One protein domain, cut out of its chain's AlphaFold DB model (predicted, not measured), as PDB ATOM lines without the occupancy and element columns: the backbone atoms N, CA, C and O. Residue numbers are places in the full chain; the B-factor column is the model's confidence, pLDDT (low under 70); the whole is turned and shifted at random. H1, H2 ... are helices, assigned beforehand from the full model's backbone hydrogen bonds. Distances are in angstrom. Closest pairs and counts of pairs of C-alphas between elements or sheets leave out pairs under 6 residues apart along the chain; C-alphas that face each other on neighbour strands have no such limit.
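AT A GLANCE: This is residues 3 to 65 of the 116 residues of an uncharacterized protein of Thermus filiformis (UniProt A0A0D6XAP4). What is the overall picture? A long helix, H3, has its first part packed into a small rounded body with H1 and H2, each set steeply to it, while its last part, residues 56 to 65, sticks out as a straight arm. What is it built of? The printed part has 63 residues with three named helices, in the order H1, H2, H3, and no named strand; its class is all helix. How large is it? It is compact, with a radius of gyration of the C-alphas of 11.8 A, and spans 36 by 23 by 20 A, the arm making the length.

IN THESE COORDINATES: Where is the longest helix? H3 holds residues 44 to 65 and is 31.5 A long, from C-alpha 44 at (22.235, 41.105, 38.547) to C-alpha 65 at (35.914, 46.281, 66.416). Where are the others? H1 holds residues 3 to 17, 21.1 A, beginning at C-alpha 3 at (35.692, 45.007, 38.800). H2 holds residues 25 to 34, 14.1 A.

HOW THE PARTS SIT: What touches H3? H1 touches residues 44 to 52 of H3 alone, at a steep tilt of 65 degrees, opposite ways; their closest C-alphas, of Ala 8 and Ala 48, are 4.9 A apart. H2 touches residues 50 to 54 of H3 alone, about perpendicular at 82 degrees; their closest C-alphas, of Val 31 and Leu 51, are 6.4 A apart. How do H1 and H2 stand? They are close but not clearly touching: their closest C-alphas, of His 15 and Ala 25, are 7.0 A apart. What of the backbones? In H1, H2 and H3 every O i to N i+4 pair is within hydrogen-bond range.

THE WHOLE: How far does it reach? The two C-alphas farthest apart, of Arg 17 and Asp 64, are 36.6 A apart. Is it continuous? The printed part has no cut, and both links are short. Where is confidence low? Residues 39 to 42 have pLDDT under 70; the mean of the printed part is 83.6.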
ATOM      1  N   THR A   3      35.167  46.321  38.394       79.12
ATOM      2  CA  THR A   3      35.692  45.007  38.800       79.12
ATOM      3  C   THR A   3      34.792  44.276  39.794       79.12
ATOM      4  O   THR A   3      34.589  43.079  39.655       79.12
ATOM      5  N   LEU A   4      34.231  44.981  40.779       70.56
ATOM      6  CA  LEU A   4      33.439  44.348  41.837       70.56
ATOM      7  C   LEU A   4      32.048  43.937  41.332       70.56
ATOM      8  O   LEU A   4      31.595  42.841  41.638       70.56
ATOM      9  N   HIS A   5      31.456  44.738  40.439       73.25
ATOM     10  CA  HIS A   5      30.261  44.348  39.683       73.25
ATOM     11  C   HIS A   5      30.517  43.107  38.820       73.25
ATOM     12  O   HIS A   5      29.724  42.175  38.817       73.25
ATOM     13  N   THR A   6      31.662  43.049  38.129       82.94
ATOM     14  CA  THR A   6      32.048  41.860  37.354       82.94
ATOM     15  C   THR A   6      32.229  40.624  38.238       82.94
ATOM     16  O   THR A   6      31.781  39.547  37.862       82.94
ATOM     17  N   LEU A   7      32.843  40.756  39.416       80.44
ATOM     18  CA  LEU A   7      32.984  39.638  40.353       80.44
ATOM     19  C   LEU A   7      31.629  39.161  40.884       80.44
ATOM     20  O   LEU A   7      31.395  37.957  40.934       80.44
ATOM     21  N   ALA A   8      30.725  40.083  41.219       76.88
ATOM     22  CA  ALA A   8      29.379  39.735  41.655       76.88
ATOM     23  C   ALA A   8      28.577  39.024  40.557       76.88
ATOM     24  O   ALA A   8      27.956  37.999  40.833       76.88
ATOM     25  N   ARG A   9      28.663  39.499  39.306       79.50
ATOM     26  CA  ARG A   9      28.093  38.823  38.130       79.50
ATOM     27  C   ARG A   9      28.579  37.386  38.026       79.50
ATOM     28  O   ARG A   9      27.772  36.467  37.928       79.50
ATOM     29  N   LEU A  10      29.897  37.193  38.061       84.00
ATOM     30  CA  LEU A  10      30.507  35.869  37.946       84.00
ATOM     31  C   LEU A  10      30.079  34.952  39.097       84.00
ATOM     32  O   LEU A  10      29.789  33.780  38.869       84.00
ATOM     33  N   ALA A  11      29.995  35.479  40.319       80.75
ATOM     34  CA  ALA A  11      29.520  34.725  41.472       80.75
ATOM     35  C   ALA A  11      28.038  34.335  41.328       80.75
ATOM     36  O   ALA A  11      27.668  33.207  41.664       80.75
ATOM     37  N   LEU A  12      27.188  35.245  40.831       80.38
ATOM     38  CA  LEU A  12      25.759  34.993  40.633       80.38
ATOM     39  C   LEU A  12      25.555  33.940  39.548       80.38
ATOM     40  O   LEU A  12      24.758  33.020  39.709       80.38
ATOM     41  N   GLU A  13      26.302  34.048  38.455       84.94
ATOM     42  CA  GLU A  13      26.282  33.069  37.378       84.94
ATOM     43  C   GLU A  13      26.754  31.690  37.861       84.94
ATOM     44  O   GLU A  13      26.103  30.683  37.578       84.94
ATOM     45  N   ALA A  14      27.831  31.632  38.650       84.44
ATOM     46  CA  ALA A  14      28.309  30.392  39.258       84.44
ATOM     47  C   ALA A  14      27.252  29.757  40.178       84.44
ATOM     48  O   ALA A  14      27.000  28.556  40.086       84.44
ATOM     49  N   HIS A  15      26.571  30.556  41.003       84.00
ATOM     50  CA  HIS A  15      25.500  30.062  41.865       84.00
ATOM     51  C   HIS A  15      24.255  29.632  41.091       84.00
ATOM     52  O   HIS A  15      23.676  28.603  41.410       84.00
ATOM     53  N   ARG A  16      23.866  30.339  40.025       83.69
ATOM     54  CA  ARG A  16      22.770  29.895  39.146       83.69
ATOM     55  C   ARG A  16      23.066  28.531  38.518       83.69
ATOM     56  O   ARG A  16      22.161  27.711  38.402       83.69
ATOM     57  N   ARG A  17      24.326  28.275  38.143       88.31
ATOM     58  CA  ARG A  17      24.767  26.975  37.608       88.31
ATOM     59  C   ARG A  17      24.805  25.882  38.675       88.31
ATOM     60  O   ARG A  17      24.483  24.738  38.369       88.31
ATOM     61  N   ASN A  18      25.181  26.220  39.908       88.31
ATOM     62  CA  ASN A  18      25.184  25.292  41.037       88.31
ATOM     63  C   ASN A  18      24.624  25.945  42.318       88.31
ATOM     64  O   ASN A  18      25.392  26.398  43.174       88.31
ATOM     65  N   PRO A  19      23.289  25.954  42.505       85.62
ATOM     66  CA  PRO A  19      22.673  26.621  43.654       85.62
ATOM     67  C   PRO A  19      23.027  25.991  45.003       85.62
ATOM     68  O   PRO A  19      22.861  26.618  46.043       85.62
ATOM     69  N   LYS A  20      23.504  24.741  44.993       88.44
ATOM     70  CA  LYS A  20      23.883  23.977  46.187       88.44
ATOM     71  C   LYS A  20      25.391  23.983  46.440       88.44
ATOM     72  O   LYS A  20      25.861  23.203  47.262       88.44
ATOM     73  N   ASP A  21      26.145  24.822  45.730       89.06
ATOM     74  CA  ASP A  21      27.582  24.951  45.943       89.06
ATOM     75  C   ASP A  21      27.880  25.280  47.421       89.06
ATOM     76  O   ASP A  21      27.355  26.270  47.935       89.06
ATOM     77  N   PRO A  22      28.696  24.476  48.125       86.44
ATOM     78  CA  PRO A  22      28.900  24.642  49.561       86.44
ATOM     79  C   PRO A  22      29.671  25.920  49.920       86.44
ATOM     80  O   PRO A  22      29.569  26.380  51.054       86.44
ATOM     81  N   GLY A  23      30.426  26.502  48.982       83.44
ATOM     82  CA  GLY A  23      31.133  27.765  49.185       83.44
ATOM     83  C   GLY A  23      30.253  28.984  48.905       83.44
ATOM     84  O   GLY A  23      30.320  29.975  49.631       83.44
ATOM     85  N   LEU A  24      29.404  28.918  47.878       83.19
ATOM     86  CA  LEU A  24      28.579  30.048  47.448       83.19
ATOM     87  C   LEU A  24      27.194  30.075  48.103       83.19
ATOM     88  O   LEU A  24      26.724  31.156  48.448       83.19
ATOM     89  N   ALA A  25      26.525  28.936  48.298       85.94
ATOM     90  CA  ALA A  25      25.147  28.908  48.801       85.94
ATOM     91  C   ALA A  25      24.979  29.576  50.183       85.94
ATOM     92  O   ALA A  25      24.057  30.382  50.329       85.94
ATOM     93  N   PRO A  26      25.866  29.353  51.180       88.06
ATOM     94  CA  PRO A  26      25.753  30.031  52.475       88.06
ATOM     95  C   PRO A  26      25.993  31.543  52.392       88.06
ATOM     96  O   PRO A  26      25.373  32.317  53.123       88.06
ATOM     97  N   LEU A  27      26.899  31.980  51.510       85.25
ATOM     98  CA  LEU A  27      27.143  33.401  51.255       85.25
ATOM     99  C   LEU A  27      25.911  34.049  50.615       85.25
ATOM    100  O   LEU A  27      25.449  35.083  51.095       85.25
ATOM    101  N   TRP A  28      25.344  33.417  49.584       84.88
ATOM    102  CA  TRP A  28      24.155  33.919  48.902       84.88
ATOM    103  C   TRP A  28      22.957  34.030  49.828       84.88
ATOM    104  O   TRP A  28      22.286  35.057  49.818       84.88
ATOM    105  N   GLU A  29      22.725  33.029  50.676       87.19
ATOM    106  CA  GLU A  29      21.632  33.075  51.643       87.19
ATOM    107  C   GLU A  29      21.833  34.188  52.680       87.19
ATOM    108  O   GLU A  29      20.897  34.936  52.964       87.19
ATOM    109  N   ARG A  30      23.058  34.380  53.193       87.56
ATOM    110  CA  ARG A  30      23.360  35.495  54.108       87.56
ATOM    111  C   ARG A  30      23.113  36.853  53.464       87.56
ATOM    112  O   ARG A  30      22.452  37.692  54.075       87.56
ATOM    113  N   VAL A  31      23.600  37.068  52.243       87.31
ATOM    114  CA  VAL A  31      23.381  38.322  51.504       87.31
ATOM    115  C   VAL A  31      21.888  38.528  51.244       87.31
ATOM    116  O   VAL A  31      21.365  39.609  51.511       87.31
ATOM    117  N   ARG A  32      21.177  37.478  50.810       86.69
ATOM    118  CA  ARG A  32      19.732  37.506  50.550       86.69
ATOM    119  C   ARG A  32      18.940  37.923  51.781       86.69
ATOM    120  O   ARG A  32      18.095  38.807  51.685       86.69
ATOM    121  N   LEU A  33      19.206  37.285  52.922       85.69
ATOM    122  CA  LEU A  33      18.523  37.559  54.183       85.69
ATOM    123  C   LEU A  33      18.849  38.963  54.692       85.69
ATOM    124  O   LEU A  33      17.931  39.717  55.008       85.69
ATOM    125  N   LYS A  34      20.135  39.343  54.709       84.75
ATOM    126  CA  LYS A  34      20.581  40.653  55.210       84.75
ATOM    127  C   LYS A  34      20.034  41.811  54.370       84.75
ATOM    128  O   LYS A  34      19.779  42.884  54.905       84.75
ATOM    129  N   ARG A  35      19.833  41.596  53.066       85.12
ATOM    130  CA  ARG A  35      19.335  42.613  52.122       85.12
ATOM    131  C   ARG A  35      17.873  42.420  51.715       85.12
ATOM    132  O   ARG A  35      17.403  43.112  50.821       85.12
ATOM    133  N   ALA A  36      17.151  41.503  52.364       82.81
ATOM    134  CA  ALA A  36      15.748  41.189  52.084       82.81
ATOM    135  C   ALA A  36      15.444  40.939  50.588       82.81
ATOM    136  O   ALA A  36      14.372  41.286  50.083       82.81
ATOM    137  N   LEU A  37      16.384  40.322  49.867       80.69
ATOM    138  CA  LEU A  37      16.225  40.047  48.442       80.69
ATOM    139  C   LEU A  37      15.197  38.932  48.226       80.69
ATOM    140  O   LEU A  37      15.195  37.895  48.903       80.69
ATOM    141  N   ARG A  38      14.308  39.134  47.247       74.81
ATOM    142  CA  ARG A  38      13.326  38.115  46.862       74.81
ATOM    143  C   ARG A  38      14.044  36.927  46.203       74.81
ATOM    144  O   ARG A  38      14.948  37.156  45.403       74.81
ATOM    145  N   PRO A  39      13.611  35.673  46.441       61.84
ATOM    146  CA  PRO A  39      14.222  34.485  45.827       61.84
ATOM    147  C   PRO A  39      14.258  34.522  44.291       61.84
ATOM    148  O   PRO A  39      15.128  33.920  43.675       61.84
ATOM    149  N   ALA A  40      13.318  35.251  43.682       61.28
ATOM    150  CA  ALA A  40      13.203  35.436  42.240       61.28
ATOM    151  C   ALA A  40      13.712  36.805  41.752       61.28
ATOM    152  O   ALA A  40      13.375  37.186  40.638       61.28
ATOM    153  N   ALA A  41      14.458  37.572  42.564       56.97
ATOM    154  CA  ALA A  41      15.009  38.862  42.145       56.97
ATOM    155  C   ALA A  41      15.944  38.651  40.929       56.97
ATOM    156  O   ALA A  41      17.012  38.048  41.095       56.97
ATOM    157  N   PRO A  42      15.551  39.076  39.709       56.34
ATOM    158  CA  PRO A  42      16.263  38.702  38.486       56.34
ATOM    159  C   PRO A  42      17.500  39.565  38.229       56.34
ATOM    160  O   PRO A  42      18.359  39.169  37.438       56.34
ATOM    161  N   GLU A  43      17.578  40.731  38.870       73.94
ATOM    162  CA  GLU A  43      18.496  41.795  38.485       73.94
ATOM    163  C   GLU A  43      19.872  41.578  39.108       73.94
ATOM    164  O   GLU A  43      20.060  41.580  40.325       73.94
ATOM    165  N   GLU A  44      20.833  41.329  38.229       73.69
ATOM    166  CA  GLU A  44      22.235  41.105  38.547       73.69
ATOM    167  C   GLU A  44      22.837  42.287  39.318       73.69
ATOM    168  O   GLU A  44      23.583  42.084  40.277       73.69
ATOM    169  N   GLU A  45      22.453  43.507  38.946       77.62
ATOM    170  CA  GLU A  45      22.837  44.749  39.608       77.62
ATOM    171  C   GLU A  45      22.441  44.761  41.091       77.62
ATOM    172  O   GLU A  45      23.288  45.055  41.932       77.62
ATOM    173  N   LEU A  46      21.218  44.343  41.442       82.06
ATOM    174  CA  LEU A  46      20.768  44.303  42.842       82.06
ATOM    175  C   LEU A  46      21.610  43.341  43.685       82.06
ATOM    176  O   LEU A  46      21.925  43.619  44.840       82.06
ATOM    177  N   TRP A  47      22.002  42.203  43.111       79.12
ATOM    178  CA  TRP A  47      22.888  41.260  43.790       79.12
ATOM    179  C   TRP A  47      24.322  41.780  43.899       79.12
ATOM    180  O   TRP A  47      24.985  41.526  44.906       79.12
ATOM    181  N   ALA A  48      24.802  42.514  42.894       79.38
ATOM    182  CA  ALA A  48      26.115  43.145  42.929       79.38
ATOM    183  C   ALA A  48      26.212  44.230  44.002       79.38
ATOM    184  O   ALA A  48      27.187  44.245  44.758       79.38
ATOM    185  N   GLU A  49      25.193  45.079  44.108       84.19
ATOM    186  CA  GLU A  49      25.072  46.077  45.169       84.19
ATOM    187  C   GLU A  49      24.962  45.404  46.538       84.19
ATOM    188  O   GLU A  49      25.746  45.699  47.436       84.19
ATOM    189  N   ALA A  50      24.095  44.399  46.677       86.44
ATOM    190  CA  ALA A  50      23.926  43.669  47.928       86.44
ATOM    191  C   ALA A  50      25.223  43.004  48.425       86.44
ATOM    192  O   ALA A  50      25.516  43.041  49.626       86.44
ATOM    193  N   LEU A  51      26.007  42.411  47.517       84.94
ATOM    194  CA  LEU A  51      27.306  41.824  47.844       84.94
ATOM    195  C   LEU A  51      28.324  42.903  48.224       84.94
ATOM    196  O   LEU A  51      29.033  42.743  49.217       84.94
ATOM    197  N   LEU A  52      28.392  44.002  47.468       85.56
ATOM    198  CA  LEU A  52      29.272  45.125  47.791       85.56
ATOM    199  C   LEU A  52      28.964  45.685  49.178       85.56
ATOM    200  O   LEU A  52      29.886  45.890  49.970       85.56
ATOM    201  N   ASP A  53      27.689  45.897  49.480       88.25
ATOM    202  CA  ASP A  53      27.261  46.422  50.764       88.25
ATOM    203  C   ASP A  53      27.600  45.439  51.882       88.25
ATOM    204  O   ASP A  53      28.078  45.846  52.933       88.25
ATOM    205  N   HIS A  54      27.377  44.135  51.677       89.44
ATOM    206  CA  HIS A  54      27.739  43.110  52.659       89.44
ATOM    207  C   HIS A  54      29.243  43.118  52.977       89.44
ATOM    208  O   HIS A  54      29.622  43.114  54.148       89.44
ATOM    209  N   LEU A  55      30.094  43.178  51.948       89.62
ATOM    210  CA  LEU A  55      31.547  43.231  52.115       89.62
ATOM    211  C   LEU A  55      31.992  44.533  52.791       89.62
ATOM    212  O   LEU A  55      32.839  44.509  53.678       89.62
ATOM    213  N   THR A  56      31.423  45.664  52.377       91.12
ATOM    214  CA  THR A  56      31.784  46.981  52.914       91.12
ATOM    215  C   THR A  56      31.374  47.100  54.374       91.12
ATOM    216  O   THR A  56      32.183  47.509  55.198       91.12
ATOM    217  N   GLU A  57      30.161  46.671  54.716       93.25
ATOM    218  CA  GLU A  57      29.673  46.657  56.093       93.25
ATOM    219  C   GLU A  57      30.529  45.744  56.974       93.25
ATOM    220  O   GLU A  57      30.975  46.173  58.029       93.25
ATOM    221  N   GLY A  58      30.864  44.535  56.507       93.12
ATOM    222  CA  GLY A  58      31.739  43.629  57.250       93.12
ATOM    223  C   GLY A  58      33.150  44.189  57.483       93.12
ATOM    224  O   GLY A  58      33.724  44.017  58.558       93.12
ATOM    225  N   LEU A  59      33.709  44.903  56.499       94.44
ATOM    226  CA  LEU A  59      34.984  45.605  56.655       94.44
ATOM    227  C   LEU A  59      34.885  46.777  57.637       94.44
ATOM    228  O   LEU A  59      35.809  46.976  58.424       94.44
ATOM    229  N   THR A  60      33.789  47.536  57.605       95.88
ATOM    230  CA  THR A  60      33.543  48.648  58.532       95.88
ATOM    231  C   THR A  60      33.349  48.144  59.960       95.88
ATOM    232  O   THR A  60      34.037  48.612  60.859       95.88
ATOM    233  N   GLU A  61      32.517  47.125  60.174       95.88
ATOM    234  CA  GLU A  61      32.322  46.497  61.487       95.88
ATOM    235  C   GLU A  61      33.642  45.948  62.050       95.88
ATOM    236  O   GLU A  61      33.946  46.098  63.234       95.88
ATOM    237  N   ALA A  62      34.464  45.325  61.200       96.12
ATOM    238  CA  ALA A  62      35.783  44.858  61.605       96.12
ATOM    239  C   ALA A  62      36.725  46.013  61.959       96.12
ATOM    240  O   ALA A  62      37.509  45.891  62.900       96.12
ATOM    241  N   TRP A  63      36.657  47.124  61.226       96.00
ATOM    242  CA  TRP A  63      37.418  48.325  61.549       96.00
ATOM    243  C   TRP A  63      37.001  48.880  62.910       96.00
ATOM    244  O   TRP A  63      37.868  49.152  63.735       96.00
ATOM    245  N   ASP A  64      35.704  48.996  63.179       97.12
ATOM    246  CA  ASP A  64      35.194  49.501  64.457       97.12
ATOM    247  C   ASP A  64      35.595  48.591  65.623       97.12
ATOM    248  O   ASP A  64      35.934  49.059  66.710       97.12
ATOM    249  N   ARG A  65      35.604  47.276  65.388       96.75
ATOM    250  CA  ARG A  65      35.914  46.281  66.416       96.75
ATOM    251  C   ARG A  65      37.404  46.131  66.712       96.75
ATOM    252  O   ARG A  65      37.772  45.951  67.869       96.75
TER     253      ARG A  65